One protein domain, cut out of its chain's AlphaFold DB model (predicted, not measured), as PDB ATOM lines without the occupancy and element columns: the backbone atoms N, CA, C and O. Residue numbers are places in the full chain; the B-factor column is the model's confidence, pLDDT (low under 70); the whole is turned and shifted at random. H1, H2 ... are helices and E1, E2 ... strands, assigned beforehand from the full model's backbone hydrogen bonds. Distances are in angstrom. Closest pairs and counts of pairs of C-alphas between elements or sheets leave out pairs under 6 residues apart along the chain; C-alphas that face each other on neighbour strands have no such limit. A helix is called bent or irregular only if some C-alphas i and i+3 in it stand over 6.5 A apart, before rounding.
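What this domain is: This is residues 416 to 535 of the 535 residues of an uncharacterized protein of Klebsiella pneumoniae subsp. ozaenae (UniProt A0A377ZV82). A small, twisted sheet of three strands has one long helix, H1, running past its E1 side and well beyond it, while the shorter H3 covers E3 and E2. H2 sits near the far end of H1, H4 grazes the sheet just after E3, and the unnamed stretch from 514 to 535 runs out toward H2 and folds back. The printed part has 120 residues with four named helices and three named strands, in the order H1 H2 E1 H3 E2 E3 H4; the sheet runs E1 E3 E2, antiparallel throughout, and the class is mixed, helices and strands. The whole is compact, with a radius of gyration of the C-alphas of 14.5 A and spans of 44 by 32 by 22 A.

Where its parts are: Begin with the sheet and find C-alpha 467 at (-33.069, -29.517, 3.753), where E1 starts; it holds residues 467 to 470. E3, residues 500 to 506, measures 19.8 A from first to last C-alpha. E2, residues 487 to 494, measures 20.1 A and bends by 55 degrees at residue 490. Next look for C-alpha 425 at (-49.470, -17.896, -5.056); from there H1, residues 425 to 448, runs 34.7 A to C-alpha 448 at (-38.421, -46.827, 10.573). H3 is residues 472 to 483, 16.5 A long, and it is irregular: C-alphas 477 and 480 are 7.4 A apart. H2, residues 454 to 459, is irregular too, with C-alphas 455 and 458 7.3 A apart. H4, residues 508 to 513, ends at C-alpha 513, (-44.075, -26.300, 13.519).

How they stand to each other: Start at the inner strand E3, with edge strands E1 and E2 as its neighbours. E1 and E3 are antiparallel at 145 degrees; look there for N 502 and O 470, 2.8 A apart and within hydrogen-bond range. E3 and E2 are antiparallel at 153 degrees and form a hairpin, with N 490 and O 503 within hydrogen-bond range at 2.8 A. The sheet is only just strongly twisted, its C-alphas lying up to 4.2 A off their best plane. E1, H3 and E2 make a split strand-helix-strand unit, two strands running the same way with E3 between them, and its crossover is right-handed. H3 is on the sheet over E3 and E2 at a height over the sheet of 9.3 A, and runs along the strands, at 19 degrees to E3 on the local plane; its closest C-alphas to E3 are those of Pro 472 and Ser 502, 5.8 A apart. H1 is on the sheet with its residues 432 to 439, and with H3 on one face the domain has two layers, helices over a sheet. H1 touches H3 with residues 428 to 432 alone, the closest C-alphas being those of Gln 428 and Leu 481 at 7.0 A; their lines are only just about perpendicular, at 72 degrees. H2 is close to H1 but not clearly touching, the closest C-alphas being those of Ile 446 and Tyr 456 at 6.9 A. H4 only grazes the sheet with residues 508 to 512, and is only just apart from H1, the closest C-alphas being 8.3 A apart. In H1 and H4 every O i to N i+4 pair is within hydrogen-bond range; H2 has 0 of 2, with 2 of 3 O i to N i+3 pairs, and H3 has 3 of 8, with 6 of 9.

The domain as a whole: The two C-alphas farthest apart, those of Ser 420 and Lys 458, are 44.4 A apart. The printed part has no cut, and no link is long; the link from H2 to E1 is short and the others are tight. Residues 514 to 535 hold no named element, and Phe 535 is the chain's last residue. The mean pLDDT of the printed part is 89.1, and residues 416 to 423 are under 70.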
ATOM      1  N   LEU A 416     -44.921  -9.653  -2.848       59.22
ATOM      2  CA  LEU A 416     -43.875  -9.470  -3.862       59.22
ATOM      3  C   LEU A 416     -43.537 -10.810  -4.526       59.22
ATOM      4  O   LEU A 416     -42.941 -11.692  -3.907       59.22
ATOM      5  N   MET A 417     -43.873 -10.922  -5.808       68.88
ATOM      6  CA  MET A 417     -43.486 -12.040  -6.675       68.88
ATOM      7  C   MET A 417     -42.131 -11.769  -7.340       68.88
ATOM      8  O   MET A 417     -41.710 -10.618  -7.459       68.88
ATOM      9  N   SER A 418     -41.422 -12.797  -7.804       59.72
ATOM     10  CA  SER A 418     -40.232 -12.578  -8.647       59.72
ATOM     11  C   SER A 418     -40.622 -11.972 -10.005       59.72
ATOM     12  O   SER A 418     -41.759 -12.136 -10.447       59.72
ATOM     13  N   PHE A 419     -39.710 -11.266 -10.684       62.22
ATOM     14  CA  PHE A 419     -40.002 -10.783 -12.041       62.22
ATOM     15  C   PHE A 419     -40.239 -11.948 -12.998       62.22
ATOM     16  O   PHE A 419     -39.569 -12.981 -12.913       62.22
ATOM     17  N   SER A 420     -41.186 -11.758 -13.920       55.69
ATOM     18  CA  SER A 420     -41.608 -12.772 -14.896       55.69
ATOM     19  C   SER A 420     -42.145 -14.088 -14.293       55.69
ATOM     20  O   SER A 420     -42.190 -15.102 -14.991       55.69
ATOM     21  N   GLU A 421     -42.560 -14.088 -13.020       65.38
ATOM     22  CA  GLU A 421     -43.204 -15.238 -12.376       65.38
ATOM     23  C   GLU A 421     -44.563 -15.527 -13.028       65.38
ATOM     24  O   GLU A 421     -45.425 -14.652 -13.123       65.38
ATOM     25  N   LYS A 422     -44.745 -16.765 -13.496       58.41
ATOM     26  CA  LYS A 422     -45.998 -17.231 -14.121       58.41
ATOM     27  C   LYS A 422     -46.814 -18.125 -13.188       58.41
ATOM     28  O   LYS A 422     -47.947 -18.464 -13.521       58.41
ATOM     29  N   VAL A 423     -46.223 -18.530 -12.063       63.34
ATOM     30  CA  VAL A 423     -46.814 -19.432 -11.075       63.34
ATOM     31  C   VAL A 423     -47.646 -18.623 -10.081       63.34
ATOM     32  O   VAL A 423     -47.181 -17.614  -9.550       63.34
ATOM     33  N   SER A 424     -48.881 -19.053  -9.823       73.44
ATOM     34  CA  SER A 424     -49.761 -18.375  -8.866       73.44
ATOM     35  C   SER A 424     -49.316 -18.607  -7.417       73.44
ATOM     36  O   SER A 424     -48.652 -19.595  -7.105       73.44
ATOM     37  N   GLU A 425     -49.721 -17.726  -6.499       77.88
ATOM     38  CA  GLU A 425     -49.470 -17.896  -5.056       77.88
ATOM     39  C   GLU A 425     -49.989 -19.246  -4.530       77.88
ATOM     40  O   GLU A 425     -49.342 -19.885  -3.702       77.88
ATOM     41  N   LEU A 426     -51.115 -19.727  -5.070       81.56
ATOM     42  CA  LEU A 426     -51.684 -21.034  -4.741       81.56
ATOM     43  C   LEU A 426     -50.757 -22.182  -5.161       81.56
ATOM     44  O   LEU A 426     -50.484 -23.069  -4.360       81.56
ATOM     45  N   GLN A 427     -50.204 -22.130  -6.373       86.12
ATOM     46  CA  GLN A 427     -49.242 -23.132  -6.843       86.12
ATOM     47  C   GLN A 427     -47.926 -23.085  -6.047       86.12
ATOM     48  O   GLN A 427     -47.324 -24.124  -5.782       86.12
ATOM     49  N   GLN A 428     -47.487 -21.895  -5.621       88.88
ATOM     50  CA  GLN A 428     -46.328 -21.742  -4.730       88.88
ATOM     51  C   GLN A 428     -46.580 -22.393  -3.359       88.88
ATOM     52  O   GLN A 428     -45.693 -23.051  -2.812       88.88
ATOM     53  N   LYS A 429     -47.799 -22.261  -2.820       90.69
ATOM     54  CA  LYS A 429     -48.213 -22.930  -1.579       90.69
ATOM     55  C   LYS A 429     -48.240 -24.448  -1.734       90.69
ATOM     56  O   LYS A 429     -47.649 -25.147  -0.918       90.69
ATOM     57  N   GLU A 430     -48.851 -24.952  -2.804       91.69
ATOM     58  CA  GLU A 430     -48.886 -26.389  -3.107       91.69
ATOM     59  C   GLU A 430     -47.476 -26.979  -3.241       91.69
ATOM     60  O   GLU A 430     -47.203 -28.063  -2.722       91.69
ATOM     61  N   LEU A 431     -46.556 -26.254  -3.887       93.69
ATOM     62  CA  LEU A 431     -45.156 -26.659  -3.994       93.69
ATOM     63  C   LEU A 431     -44.482 -26.743  -2.617       93.69
ATOM     64  O   LEU A 431     -43.798 -27.727  -2.329       93.69
ATOM     65  N   LEU A 432     -44.680 -25.741  -1.756       95.75
ATOM     66  CA  LEU A 432     -44.149 -25.752  -0.393       95.75
ATOM     67  C   LEU A 432     -44.706 -26.934   0.418       95.75
ATOM     68  O   LEU A 432     -43.940 -27.647   1.073       95.75
ATOM     69  N   ASP A 433     -46.013 -27.175   0.344       95.81
ATOM     70  CA  ASP A 433     -46.680 -28.273   1.046       95.81
ATOM     71  C   ASP A 433     -46.186 -29.640   0.554       95.81
ATOM     72  O   ASP A 433     -45.947 -30.548   1.359       95.81
ATOM     73  N   LEU A 434     -45.943 -29.784  -0.755       95.69
ATOM     74  CA  LEU A 434     -45.350 -30.984  -1.343       95.69
ATOM     75  C   LEU A 434     -43.941 -31.242  -0.794       95.69
ATOM     76  O   LEU A 434     -43.631 -32.371  -0.403       95.69
ATOM     77  N   VAL A 435     -43.101 -30.204  -0.716       95.75
ATOM     78  CA  VAL A 435     -41.752 -30.291  -0.133       95.75
ATOM     79  C   VAL A 435     -41.823 -30.730   1.330       95.75
ATOM     80  O   VAL A 435     -41.143 -31.680   1.727       95.75
ATOM     81  N   VAL A 436     -42.671 -30.087   2.136       97.69
ATOM     82  CA  VAL A 436     -42.846 -30.419   3.560       97.69
ATOM     83  C   VAL A 436     -43.341 -31.857   3.729       97.69
ATOM     84  O   VAL A 436     -42.810 -32.604   4.555       97.69
ATOM     85  N   SER A 437     -44.328 -32.276   2.936       97.31
ATOM     86  CA  SER A 437     -44.865 -33.640   2.950       97.31
ATOM     87  C   SER A 437     -43.790 -34.671   2.603       97.31
ATOM     88  O   SER A 437     -43.628 -35.675   3.308       97.31
ATOM     89  N   LYS A 438     -42.980 -34.393   1.574       95.75
ATOM     90  CA  LYS A 438     -41.870 -35.262   1.181       95.75
ATOM     91  C   LYS A 438     -40.834 -35.385   2.296       95.75
ATOM     92  O   LYS A 438     -40.462 -36.506   2.636       95.75
ATOM     93  N   LEU A 439     -40.434 -34.281   2.925       96.62
ATOM     94  CA  LEU A 439     -39.483 -34.293   4.043       96.62
ATOM     95  C   LEU A 439     -40.022 -35.027   5.279       96.62
ATOM     96  O   LEU A 439     -39.278 -35.756   5.936       96.62
ATOM     97  N   LYS A 440     -41.323 -34.914   5.574       97.00
ATOM     98  CA  LYS A 440     -41.973 -35.722   6.622       97.00
ATOM     99  C   LYS A 440     -41.948 -37.211   6.297       97.00
ATOM    100  O   LYS A 440     -41.729 -38.018   7.201       97.00
ATOM    101  N   SER A 441     -42.167 -37.576   5.034       95.62
ATOM    102  CA  SER A 441     -42.043 -38.964   4.584       95.62
ATOM    103  C   SER A 441     -40.615 -39.467   4.799       95.62
ATOM    104  O   SER A 441     -40.419 -40.444   5.512       95.62
ATOM    105  N   VAL A 442     -39.610 -38.718   4.334       93.75
ATOM    106  CA  VAL A 442     -38.186 -39.047   4.526       93.75
ATOM    107  C   VAL A 442     -37.841 -39.226   6.005       93.75
ATOM    108  O   VAL A 442     -37.221 -40.224   6.368       93.75
ATOM    109  N   LYS A 443     -38.308 -38.325   6.883       94.81
ATOM    110  CA  LYS A 443     -38.145 -38.461   8.339       94.81
ATOM    111  C   LYS A 443     -38.683 -39.803   8.845       94.81
ATOM    112  O   LYS A 443     -37.976 -40.500   9.566       94.81
ATOM    113  N   ARG A 444     -39.909 -40.181   8.457       94.31
ATOM    114  CA  ARG A 444     -40.528 -41.459   8.857       94.31
ATOM    115  C   ARG A 444     -39.733 -42.661   8.349       94.31
ATOM    116  O   ARG A 444     -39.498 -43.576   9.128       94.31
ATOM    117  N   GLN A 445     -39.294 -42.630   7.092       93.50
ATOM    118  CA  GLN A 445     -38.543 -43.715   6.450       93.50
ATOM    119  C   GLN A 445     -37.141 -43.903   7.056       93.50
ATOM    120  O   GLN A 445     -36.660 -45.024   7.207       93.50
ATOM    121  N   ILE A 446     -36.475 -42.815   7.461       92.00
ATOM    122  CA  ILE A 446     -35.211 -42.904   8.202       92.00
ATOM    123  C   ILE A 446     -35.454 -43.514   9.588       92.00
ATOM    124  O   ILE A 446     -34.735 -44.431   9.989       92.00
ATOM    125  N   SER A 447     -36.471 -43.035  10.312       91.81
ATOM    126  CA  SER A 447     -36.775 -43.512  11.666       91.81
ATOM    127  C   SER A 447     -37.266 -44.958  11.715       91.81
ATOM    128  O   SER A 447     -36.937 -45.661  12.668       91.81
ATOM    129  N   SER A 448     -37.993 -45.426  10.696       91.44
ATOM    130  CA  SER A 448     -38.421 -46.827  10.573       91.44
ATOM    131  C   SER A 448     -37.292 -47.776  10.161       91.44
ATOM    132  O   SER A 448     -37.449 -48.989  10.271       91.44
ATOM    133  N   GLY A 449     -36.157 -47.245   9.694       87.38
ATOM    134  CA  GLY A 449     -35.037 -48.036   9.191       87.38
ATOM    135  C   GLY A 449     -35.163 -48.460   7.725       87.38
ATOM    136  O   GLY A 449     -34.284 -49.175   7.250       87.38
ATOM    137  N   GLU A 450     -36.184 -47.992   6.997       89.19
ATOM    138  CA  GLU A 450     -36.302 -48.191   5.542       89.19
ATOM    139  C   GLU A 450     -35.066 -47.636   4.816       89.19
ATOM    140  O   GLU A 450     -34.513 -48.280   3.923       89.19
ATOM    141  N   PHE A 451     -34.556 -46.486   5.269       85.75
ATOM    142  CA  PHE A 451     -33.241 -45.991   4.867       85.75
ATOM    143  C   PHE A 451     -32.159 -46.406   5.877       85.75
ATOM    144  O   PHE A 451     -31.991 -45.814   6.947       85.75
ATOM    145  N   SER A 452     -31.371 -47.418   5.506       75.88
ATOM    146  CA  SER A 452     -30.358 -48.060   6.361       75.88
ATOM    147  C   SER A 452     -28.951 -47.445   6.283       75.88
ATOM    148  O   SER A 452     -28.009 -47.979   6.867       75.88
ATOM    149  N   GLY A 453     -28.785 -46.310   5.595       80.56
ATOM    150  CA  GLY A 453     -27.487 -45.645   5.456       80.56
ATOM    151  C   GLY A 453     -26.822 -45.359   6.809       80.56
ATOM    152  O   GLY A 453     -27.453 -44.812   7.714       80.56
ATOM    153  N   LEU A 454     -25.525 -45.677   6.939       82.25
ATOM    154  CA  LEU A 454     -24.745 -45.477   8.176       82.25
ATOM    155  C   LEU A 454     -24.800 -44.027   8.686       82.25
ATOM    156  O   LEU A 454     -24.770 -43.778   9.890       82.25
ATOM    157  N   ILE A 455     -24.947 -43.081   7.757       84.31
ATOM    158  CA  ILE A 455     -25.079 -41.647   8.012       84.31
ATOM    159  C   ILE A 455     -26.317 -41.288   8.862       84.31
ATOM    160  O   ILE A 455     -26.366 -40.217   9.459       84.31
ATOM    161  N   TYR A 456     -27.298 -42.187   8.973       85.56
ATOM    162  CA  TYR A 456     -28.506 -41.983   9.772       85.56
ATOM    163  C   TYR A 456     -28.443 -42.624  11.160       85.56
ATOM    164  O   TYR A 456     -29.241 -42.266  12.020       85.56
ATOM    165  N   ASN A 457     -27.502 -43.543  11.414       83.75
ATOM    166  CA  ASN A 457     -27.497 -44.376  12.624       83.75
ATOM    167  C   ASN A 457     -27.506 -43.560  13.925       83.75
ATOM    168  O   ASN A 457     -28.264 -43.882  14.835       83.75
ATOM    169  N   LYS A 458     -26.689 -42.500  13.999       84.81
ATOM    170  CA  LYS A 458     -26.517 -41.687  15.215       84.81
ATOM    171  C   LYS A 458     -27.807 -40.979  15.641       84.81
ATOM    172  O   LYS A 458     -28.078 -40.866  16.827       84.81
ATOM    173  N   GLU A 459     -28.598 -40.515  14.678       87.00
ATOM    174  CA  GLU A 459     -29.743 -39.626  14.914       87.00
ATOM    175  C   GLU A 459     -31.059 -40.251  14.418       87.00
ATOM    176  O   GLU A 459     -32.024 -39.543  14.141       87.00
ATOM    177  N   ARG A 460     -31.115 -41.585  14.279       88.06
ATOM    178  CA  ARG A 460     -32.232 -42.310  13.642       88.06
ATOM    179  C   ARG A 460     -33.587 -42.038  14.303       88.06
ATOM    180  O   ARG A 460     -34.605 -41.957  13.619       88.06
ATOM    181  N   THR A 461     -33.610 -41.873  15.621       88.12
ATOM    182  CA  THR A 461     -34.838 -41.614  16.390       88.12
ATOM    183  C   THR A 461     -35.412 -40.217  16.147       88.12
ATOM    184  O   THR A 461     -36.618 -40.022  16.279       88.12
ATOM    185  N   ASN A 462     -34.581 -39.246  15.760       91.12
ATOM    186  CA  ASN A 462     -35.009 -37.894  15.411       91.12
ATOM    187  C   ASN A 462     -34.078 -37.291  14.342       91.12
ATOM    188  O   ASN A 462     -33.223 -36.449  14.662       91.12
ATOM    189  N   PRO A 463     -34.217 -37.729  13.078       92.69
ATOM    190  CA  PRO A 463     -33.285 -37.377  12.027       92.69
ATOM    191  C   PRO A 463     -33.481 -35.930  11.585       92.69
ATOM    192  O   PRO A 463     -34.573 -35.359  11.661       92.69
ATOM    193  N   TYR A 464     -32.400 -35.343  11.086       94.06
ATOM    194  CA  TYR A 464     -32.418 -34.018  10.486       94.06
ATOM    195  C   TYR A 464     -33.116 -34.072   9.125       94.06
ATOM    196  O   TYR A 464     -32.685 -34.826   8.254       94.06
ATOM    197  N   CYS A 465     -34.197 -33.316   8.940       94.94
ATOM    198  CA  CYS A 465     -35.060 -33.395   7.753       94.94
ATOM    199  C   CYS A 465     -35.658 -32.031   7.384       94.94
ATOM    200  O   CYS A 465     -36.864 -31.904   7.214       94.94
ATOM    201  N   SER A 466     -34.823 -30.996   7.290       95.56
ATOM    202  CA  SER A 466     -35.254 -29.638   6.907       95.56
ATOM    203  C   SER A 466     -34.665 -29.136   5.591       95.56
ATOM    204  O   SER A 466     -34.997 -28.034   5.166       95.56
ATOM    205  N   HIS A 467     -33.750 -29.892   4.987       95.81
ATOM    206  CA  HIS A 467     -33.069 -29.517   3.753       95.81
ATOM    207  C   HIS A 467     -33.393 -30.517   2.655       95.81
ATOM    208  O   HIS A 467     -33.625 -31.690   2.939       95.81
ATOM    209  N   PHE A 468     -33.382 -30.034   1.424       95.44
ATOM    210  CA  PHE A 468     -33.767 -30.758   0.221       95.44
ATOM    211  C   PHE A 468     -32.993 -30.187  -0.967       95.44
ATOM    212  O   PHE A 468     -32.401 -29.105  -0.854       95.44
ATOM    213  N   HIS A 469     -32.942 -30.909  -2.085       93.75
ATOM    214  CA  HIS A 469     -32.178 -30.452  -3.244       93.75
ATOM    215  C   HIS A 469     -32.868 -30.698  -4.586       93.75
ATOM    216  O   HIS A 469     -33.648 -31.629  -4.763       93.75
ATOM    217  N   PHE A 470     -32.521 -29.871  -5.571       90.31
ATOM    218  CA  PHE A 470     -32.921 -30.038  -6.975       90.31
ATOM    219  C   PHE A 470     -31.795 -29.608  -7.898       90.31
ATOM    220  O   PHE A 470     -30.790 -29.026  -7.486       90.31
ATOM    221  N   GLN A 471     -31.977 -29.907  -9.176       92.00
ATOM    222  CA  GLN A 471     -31.088 -29.434 -10.220       92.00
ATOM    223  C   GLN A 471     -31.205 -27.901 -10.377       92.00
ATOM    224  O   GLN A 471     -32.317 -27.372 -10.310       92.00
ATOM    225  N   PRO A 472     -30.093 -27.178 -10.621       92.62
ATOM    226  CA  PRO A 472     -30.082 -25.715 -10.724       92.62
ATOM    227  C   PRO A 472     -31.065 -25.121 -11.748       92.62
ATOM    228  O   PRO A 472     -31.600 -24.035 -11.553       92.62
ATOM    229  N   ASN A 473     -31.360 -25.839 -12.836       91.94
ATOM    230  CA  ASN A 473     -32.340 -25.418 -13.845       91.94
ATOM    231  C   ASN A 473     -33.780 -25.314 -13.299       91.94
ATOM    232  O   ASN A 473     -34.599 -24.613 -13.890       91.94
ATOM    233  N   LEU A 474     -34.091 -25.963 -12.174       91.38
ATOM    234  CA  LEU A 474     -35.407 -25.937 -11.529       91.38
ATOM    235  C   LEU A 474     -35.531 -24.862 -10.435       91.38
ATOM    236  O   LEU A 474     -36.623 -24.657  -9.913       91.38
ATOM    237  N   GLU A 475     -34.460 -24.128 -10.110       90.62
ATOM    238  CA  GLU A 475     -34.483 -23.096  -9.055       90.62
ATOM    239  C   GLU A 475     -35.506 -21.987  -9.312       90.62
ATOM    240  O   GLU A 475     -35.999 -21.361  -8.374       90.62
ATOM    241  N   HIS A 476     -35.851 -21.747 -10.578       88.75
ATOM    242  CA  HIS A 476     -36.808 -20.713 -10.951       88.75
ATOM    243  C   HIS A 476     -38.185 -20.907 -10.297       88.75
ATOM    244  O   HIS A 476     -38.819 -19.907  -9.973       88.75
ATOM    245  N   PHE A 477     -38.597 -22.148 -10.009       88.62
ATOM    246  CA  PHE A 477     -39.853 -22.442  -9.308       88.62
ATOM    247  C   PHE A 477     -39.865 -21.975  -7.848       88.62
ATOM    248  O   PHE A 477     -40.934 -21.772  -7.283       88.62
ATOM    249  N   LEU A 478     -38.694 -21.785  -7.235       91.44
ATOM    250  CA  LEU A 478     -38.556 -21.461  -5.813       91.44
ATOM    251  C   LEU A 478     -38.202 -20.011  -5.551       91.44
ATOM    252  O   LEU A 478     -38.180 -19.607  -4.393       91.44
ATOM    253  N   ARG A 479     -37.929 -19.219  -6.591       90.94
ATOM    254  CA  ARG A 479     -37.481 -17.827  -6.439       90.94
ATOM    255  C   ARG A 479     -38.427 -17.023  -5.559       90.94
ATOM    256  O   ARG A 479     -37.975 -16.279  -4.696       90.94
ATOM    257  N   THR A 480     -39.731 -17.217  -5.734       90.44
ATOM    258  CA  THR A 480     -40.762 -16.546  -4.938       90.44
ATOM    259  C   THR A 480     -40.792 -17.039  -3.486       90.44
ATOM    260  O   THR A 480     -40.838 -16.214  -2.571       90.44
ATOM    261  N   LEU A 481     -40.685 -18.350  -3.238       93.75
ATOM    262  CA  LEU A 481     -40.577 -18.899  -1.875       93.75
ATOM    263  C   LEU A 481     -39.293 -18.442  -1.169       93.75
ATOM    264  O   LEU A 481     -39.310 -18.144   0.026       93.75
ATOM    265  N   GLU A 482     -38.182 -18.361  -1.900       94.06
ATOM    266  CA  GLU A 482     -36.896 -17.901  -1.387       94.06
ATOM    267  C   GLU A 482     -36.919 -16.410  -1.054       94.06
ATOM    268  O   GLU A 482     -36.495 -16.020   0.038       94.06
ATOM    269  N   LEU A 483     -37.463 -15.590  -1.963       92.19
ATOM    270  CA  LEU A 483     -37.634 -14.146  -1.794       92.19
ATOM    271  C   LEU A 483     -38.430 -13.812  -0.527       92.19
ATOM    272  O   LEU A 483     -38.117 -12.833   0.151       92.19
ATOM    273  N   ASN A 484     -39.407 -14.659  -0.193       92.50
ATOM    274  CA  ASN A 484     -40.301 -14.508   0.953       92.50
ATOM    275  C   ASN A 484     -39.914 -15.388   2.161       92.50
ATOM    276  O   ASN A 484     -40.715 -15.566   3.071       92.50
ATOM    277  N   PHE A 485     -38.675 -15.893   2.216       95.50
ATOM    278  CA  PHE A 485     -38.089 -16.593   3.374       95.50
ATOM    279  C   PHE A 485     -38.740 -17.924   3.782       95.50
ATOM    280  O   PHE A 485     -38.480 -18.405   4.889       95.50
ATOM    281  N   PHE A 486     -39.531 -18.558   2.914       96.62
ATOM    282  CA  PHE A 486     -40.021 -19.925   3.143       96.62
ATOM    283  C   PHE A 486     -38.902 -20.953   3.014       96.62
ATOM    284  O   PHE A 486     -38.849 -21.935   3.758       96.62
ATOM    285  N   VAL A 487     -37.994 -20.699   2.074       96.12
ATOM    286  CA  VAL A 487     -36.810 -21.510   1.803       96.12
ATOM    287  C   VAL A 487     -35.606 -20.589   1.637       96.12
ATOM    288  O   VAL A 487     -35.747 -19.384   1.435       96.12
ATOM    289  N   THR A 488     -34.397 -21.112   1.776       95.19
ATOM    290  CA  THR A 488     -33.166 -20.357   1.511       95.19
ATOM    291  C   THR A 488     -32.146 -21.286   0.890       95.19
ATOM    292  O   THR A 488     -31.912 -22.372   1.430       95.19
ATOM    293  N   LYS A 489     -31.541 -20.871  -0.228       94.31
ATOM    294  CA  LYS A 489     -30.411 -21.595  -0.796       94.31
ATOM    295  C   LYS A 489     -29.290 -21.629   0.234       94.31
ATOM    296  O   LYS A 489     -28.912 -20.605   0.797       94.31
ATOM    297  N   TYR A 490     -28.819 -22.829   0.528       92.25
ATOM    298  CA  TYR A 490     -27.882 -23.087   1.609       92.25
ATOM    299  C   TYR A 490     -26.506 -23.472   1.080       92.25
ATOM    300  O   TYR A 490     -25.500 -23.034   1.624       92.25
ATOM    301  N   ASN A 491     -26.447 -24.299   0.031       91.19
ATOM    302  CA  ASN A 491     -25.189 -24.708  -0.589       91.19
ATOM    303  C   ASN A 491     -25.410 -25.265  -2.008       91.19
ATOM    304  O   ASN A 491     -26.523 -25.653  -2.353       91.19
ATOM    305  N   GLU A 492     -24.345 -25.404  -2.792       91.62
ATOM    306  CA  GLU A 492     -24.324 -26.190  -4.032       91.62
ATOM    307  C   GLU A 492     -23.332 -27.345  -3.908       91.62
ATOM    308  O   GLU A 492     -22.239 -27.202  -3.359       91.62
ATOM    309  N   MET A 493     -23.714 -28.518  -4.403       91.31
ATOM    310  CA  MET A 493     -22.885 -29.723  -4.349       91.31
ATOM    311  C   MET A 493     -23.091 -30.580  -5.597       91.31
ATOM    312  O   MET A 493     -24.019 -30.372  -6.372       91.31
ATOM    313  N   VAL A 494     -22.230 -31.574  -5.787       90.69
ATOM    314  CA  VAL A 494     -22.447 -32.646  -6.763       90.69
ATOM    315  C   VAL A 494     -22.985 -33.854  -6.007       90.69
ATOM    316  O   VAL A 494     -22.371 -34.298  -5.036       90.69
ATOM    317  N   ASN A 495     -24.149 -34.359  -6.410       89.00
ATOM    318  CA  ASN A 495     -24.749 -35.527  -5.774       89.00
ATOM    319  C   ASN A 495     -23.987 -36.818  -6.122       89.00
ATOM    320  O   ASN A 495     -23.092 -36.839  -6.968       89.00
ATOM    321  N   LYS A 496     -24.374 -37.942  -5.508       83.88
ATOM    322  CA  LYS A 496     -23.733 -39.251  -5.746       83.88
ATOM    323  C   LYS A 496     -23.803 -39.747  -7.198       83.88
ATOM    324  O   LYS A 496     -23.064 -40.655  -7.555       83.88
ATOM    325  N   LYS A 497     -24.677 -39.165  -8.026       85.81
ATOM    326  CA  LYS A 497     -24.831 -39.480  -9.454       85.81
ATOM    327  C   LYS A 497     -24.002 -38.558 -10.361       85.81
ATOM    328  O   LYS A 497     -24.169 -38.605 -11.572       85.81
ATOM    329  N   GLY A 498     -23.151 -37.696  -9.798       88.25
ATOM    330  CA  GLY A 498     -22.346 -36.749 -10.574       88.25
ATOM    331  C   GLY A 498     -23.121 -35.521 -11.066       88.25
ATOM    332  O   GLY A 498     -22.600 -34.756 -11.870       88.25
ATOM    333  N   VAL A 499     -24.352 -35.304 -10.591       91.00
ATOM    334  CA  VAL A 499     -25.201 -34.182 -11.017       91.00
ATOM    335  C   VAL A 499     -25.049 -33.020 -10.041       91.00
ATOM    336  O   VAL A 499     -25.155 -33.208  -8.827       91.00
ATOM    337  N   LYS A 500     -24.829 -31.809 -10.566       93.75
ATOM    338  CA  LYS A 500     -24.836 -30.581  -9.764       93.75
ATOM    339  C   LYS A 500     -26.240 -30.342  -9.207       93.75
ATOM    340  O   LYS A 500     -27.217 -30.376  -9.952       93.75
ATOM    341  N   VAL A 501     -26.327 -30.099  -7.907       94.38
ATOM    342  CA  VAL A 501     -27.572 -29.876  -7.178       94.38
ATOM    343  C   VAL A 501     -27.436 -28.682  -6.246       94.38
ATOM    344  O   VAL A 501     -26.375 -28.431  -5.669       94.38
ATOM    345  N   SER A 502     -28.544 -27.980  -6.080       94.50
ATOM    346  CA  SER A 502     -28.674 -26.846  -5.180       94.50
ATOM    347  C   SER A 502     -29.468 -27.272  -3.967       94.50
ATOM    348  O   SER A 502     -30.577 -27.788  -4.089       94.50
ATOM    349  N   ILE A 503     -28.874 -27.081  -2.796       94.62
ATOM    350  CA  ILE A 503     -29.432 -27.464  -1.508       94.62
ATOM    351  C   ILE A 503     -30.145 -26.254  -0.928       94.62
ATOM    352  O   ILE A 503     -29.538 -25.196  -0.754       94.62
ATOM    353  N   TYR A 504     -31.406 -26.439  -0.569       96.06
ATOM    354  CA  TYR A 504     -32.234 -25.441   0.089       96.06
ATOM    355  C   TYR A 504     -32.602 -25.916   1.489       96.06
ATOM    356  O   TYR A 504     -32.855 -27.099   1.711       96.06
ATOM    357  N   GLY A 505     -32.621 -24.989   2.442       96.06
ATOM    358  CA  GLY A 505     -33.166 -25.205   3.778       96.06
ATOM    359  C   GLY A 505     -34.555 -24.589   3.893       96.06
ATOM    360  O   GLY A 505     -34.761 -23.453   3.464       96.06
ATOM    361  N   LEU A 506     -35.497 -25.316   4.492       97.81
ATOM    362  CA  LEU A 506     -36.762 -24.749   4.952       97.81
ATOM    363  C   LEU A 506     -36.505 -23.678   6.017       97.81
ATOM    364  O   LEU A 506     -35.543 -23.762   6.788       97.81
ATOM    365  N   ASN A 507     -37.417 -22.712   6.111       98.06
ATOM    366  CA  ASN A 507     -37.482 -21.787   7.234       98.06
ATOM    367  C   ASN A 507     -37.445 -22.557   8.571       98.06
ATOM    368  O   ASN A 507     -38.099 -23.595   8.722       98.06
ATOM    369  N   TYR A 508     -36.678 -22.060   9.545       98.44
ATOM    370  CA  TYR A 508     -36.524 -22.739  10.833       98.44
ATOM    371  C   TYR A 508     -37.857 -22.868  11.578       98.44
ATOM    372  O   TYR A 508     -38.176 -23.947  12.073       98.44
ATOM    373  N   GLY A 509     -38.653 -21.795  11.617       98.06
ATOM    374  CA  GLY A 509     -39.961 -21.783  12.272       98.06
ATOM    375  C   GLY A 509     -40.954 -22.738  11.615       98.06
ATOM    376  O   GLY A 509     -41.610 -23.505  12.312       98.06
ATOM    377  N   LEU A 510     -40.979 -22.785  10.276       98.06
ATOM    378  CA  LEU A 510     -41.746 -23.792   9.529       98.06
ATOM    379  C   LEU A 510     -41.296 -25.213   9.877       98.06
ATOM    380  O   LEU A 510     -42.110 -26.100  10.107       98.06
ATOM    381  N   SER A 511     -39.986 -25.449   9.921       97.94
ATOM    382  CA  SER A 511     -39.457 -26.773  10.252       97.94
ATOM    383  C   SER A 511     -39.879 -27.186  11.662       97.94
ATOM    384  O   SER A 511     -40.314 -28.319  11.864       97.94
ATOM    385  N   LYS A 512     -39.826 -26.256  12.625       96.69
ATOM    386  CA  LYS A 512     -40.251 -26.487  14.009       96.69
ATOM    387  C   LYS A 512     -41.737 -26.849  14.097       96.69
ATOM    388  O   LYS A 512     -42.036 -27.913  14.640       96.69
ATOM    389  N   SER A 513     -42.622 -26.057  13.487       96.44
ATOM    390  CA  SER A 513     -44.075 -26.300  13.519       96.44
ATOM    391  C   SER A 513     -44.480 -27.606  12.834       96.44
ATOM    392  O   SER A 513     -45.440 -28.268  13.221       96.44
ATOM    393  N   GLN A 514     -43.697 -28.045  11.845       97.00
ATOM    394  CA  GLN A 514     -43.913 -29.304  11.132       97.00
ATOM    395  C   GLN A 514     -43.182 -30.503  11.760       97.00
ATOM    396  O   GLN A 514     -43.215 -31.599  11.191       97.00
ATOM    397  N   ASN A 515     -42.543 -30.324  12.923       95.94
ATOM    398  CA  ASN A 515     -41.728 -31.330  13.606       95.94
ATOM    399  C   ASN A 515     -40.635 -31.929  12.693       95.94
ATOM    400  O   ASN A 515     -40.436 -33.144  12.620       95.94
ATOM    401  N   LEU A 516     -39.919 -31.067  11.977       96.75
ATOM    402  CA  LEU A 516     -38.762 -31.385  11.147       96.75
ATOM    403  C   LEU A 516     -37.507 -30.804  11.809       96.75
ATOM    404  O   LEU A 516     -37.382 -29.593  11.982       96.75
ATOM    405  N   ARG A 517     -36.561 -31.663  12.208       95.44
ATOM    406  CA  ARG A 517     -35.330 -31.212  12.873       95.44
ATOM    407  C   ARG A 517     -34.436 -30.486  11.869       95.44
ATOM    408  O   ARG A 517     -34.126 -31.037  10.810       95.44
ATOM    409  N   TRP A 518     -34.026 -29.268  12.220       95.81
ATOM    410  CA  TRP A 518     -33.306 -28.383  11.313       95.81
ATOM    411  C   TRP A 518     -31.796 -28.638  11.290       95.81
ATOM    412  O   TRP A 518     -31.176 -28.770  12.343       95.81
ATOM    413  N   GLY A 519     -31.191 -28.667  10.101       92.81
ATOM    414  CA  GLY A 519     -29.734 -28.755   9.931       92.81
ATOM    415  C   GLY A 519     -29.251 -30.148   9.546       92.81
ATOM    416  O   GLY A 519     -29.911 -30.829   8.768       92.81
ATOM    417  N   ARG A 520     -28.088 -30.552  10.065       91.19
ATOM    418  CA  ARG A 520     -27.449 -31.865   9.865       91.19
ATOM    419  C   ARG A 520     -26.710 -32.292  11.142       91.19
ATOM    420  O   ARG A 520     -26.467 -31.429  11.984       91.19
ATOM    421  N   PRO A 521     -26.294 -33.563  11.265       89.88
ATOM    422  CA  PRO A 521     -25.403 -33.979  12.343       89.88
ATOM    423  C   PRO A 521     -23.993 -33.375  12.200       89.88
ATOM    424  O   PRO A 521     -23.500 -33.171  11.084       89.88
ATOM    425  N   ASP A 522     -23.332 -33.150  13.337       84.56
ATOM    426  CA  ASP A 522     -21.961 -32.631  13.390       84.56
ATOM    427  C   ASP A 522     -20.926 -33.691  13.007       84.56
ATOM    428  O   ASP A 522     -21.035 -34.861  13.383       84.56
ATOM    429  N   GLY A 523     -19.889 -33.265  12.284       83.50
ATOM    430  CA  GLY A 523     -18.774 -34.108  11.853       83.50
ATOM    431  C   GLY A 523     -18.588 -34.153  10.334       83.50
ATOM    432  O   GLY A 523     -19.527 -34.002   9.547       83.50
ATOM    433  N   THR A 524     -17.346 -34.382   9.908       81.94
ATOM    434  CA  THR A 524     -16.940 -34.414   8.490       81.94
ATOM    435  C   THR A 524     -17.596 -35.555   7.712       81.94
ATOM    436  O   THR A 524     -17.900 -35.403   6.528       81.94
ATOM    437  N   GLN A 525     -17.906 -36.664   8.387       84.00
ATOM    438  CA  GLN A 525     -18.624 -37.809   7.819       84.00
ATOM    439  C   GLN A 525     -20.045 -37.470   7.338       84.00
ATOM    440  O   GLN A 525     -20.572 -38.146   6.460       84.00
ATOM    441  N   TYR A 526     -20.648 -36.388   7.845       87.88
ATOM    442  CA  TYR A 526     -21.988 -35.935   7.459       87.88
ATOM    443  C   TYR A 526     -21.971 -34.853   6.370       87.88
ATOM    444  O   TYR A 526     -22.991 -34.211   6.111       87.88
ATOM    445  N   ARG A 527     -20.827 -34.616   5.709       84.38
ATOM    446  CA  ARG A 527     -20.706 -33.581   4.664       84.38
ATOM    447  C   ARG A 527     -21.658 -33.794   3.482       84.38
ATOM    448  O   ARG A 527     -22.100 -32.817   2.893       84.38
ATOM    449  N   THR A 528     -21.996 -35.046   3.167       88.38
ATOM    450  CA  THR A 528     -22.898 -35.412   2.060       88.38
ATOM    451  C   THR A 528     -24.356 -35.564   2.482       88.38
ATOM    452  O   THR A 528     -25.177 -35.914   1.646       88.38
ATOM    453  N   TYR A 529     -24.709 -35.288   3.745       90.25
ATOM    454  CA  TYR A 529     -26.034 -35.597   4.302       90.25
ATOM    455  C   TYR A 529     -27.204 -35.092   3.441       90.25
ATOM    456  O   TYR A 529     -28.160 -35.823   3.216       90.25
ATOM    457  N   PHE A 530     -27.102 -33.872   2.905       88.50
ATOM    458  CA  PHE A 530     -28.161 -33.237   2.107       88.50
ATOM    459  C   PHE A 530     -28.241 -33.685   0.645       88.50
ATOM    460  O   PHE A 530     -29.194 -33.327  -0.035       88.50
ATOM    461  N   ILE A 531     -27.253 -34.438   0.159       89.62
ATOM    462  CA  ILE A 531     -27.223 -34.987  -1.209       89.62
ATOM    463  C   ILE A 531     -27.402 -36.507  -1.221       89.62
ATOM    464  O   ILE A 531     -27.163 -37.168  -2.236       89.62
ATOM    465  N   GLU A 532     -27.763 -37.078  -0.072       87.38
ATOM    466  CA  GLU A 532     -28.189 -38.464   0.009       87.38
ATOM    467  C   GLU A 532     -29.513 -38.649  -0.736       87.38
ATOM    468  O   GLU A 532     -30.356 -37.757  -0.756       87.38
ATOM    469  N   SER A 533     -29.699 -39.828  -1.333       79.31
ATOM    470  CA  SER A 533     -30.848 -40.122  -2.199       79.31
ATOM    471  C   SER A 533     -32.244 -39.853  -1.607       79.31
ATOM    472  O   SER A 533     -33.158 -39.673  -2.411       79.31
ATOM    473  N   PRO A 534     -32.469 -39.892  -0.279       81.12
ATOM    474  CA  PRO A 534     -33.782 -39.574   0.275       81.12
ATOM    475  C   PRO A 534     -34.200 -38.099   0.167       81.12
ATOM    476  O   PRO A 534     -35.403 -37.843   0.168       81.12
ATOM    477  N   PHE A 535     -33.246 -37.160   0.120       81.19
ATOM    478  CA  PHE A 535     -33.486 -35.710   0.225       81.19
ATOM    479  C   PHE A 535     -33.710 -34.999  -1.104       81.19
ATOM    480  O   PHE A 535     -33.308 -35.560  -2.147       81.19
TER     481      PHE A 535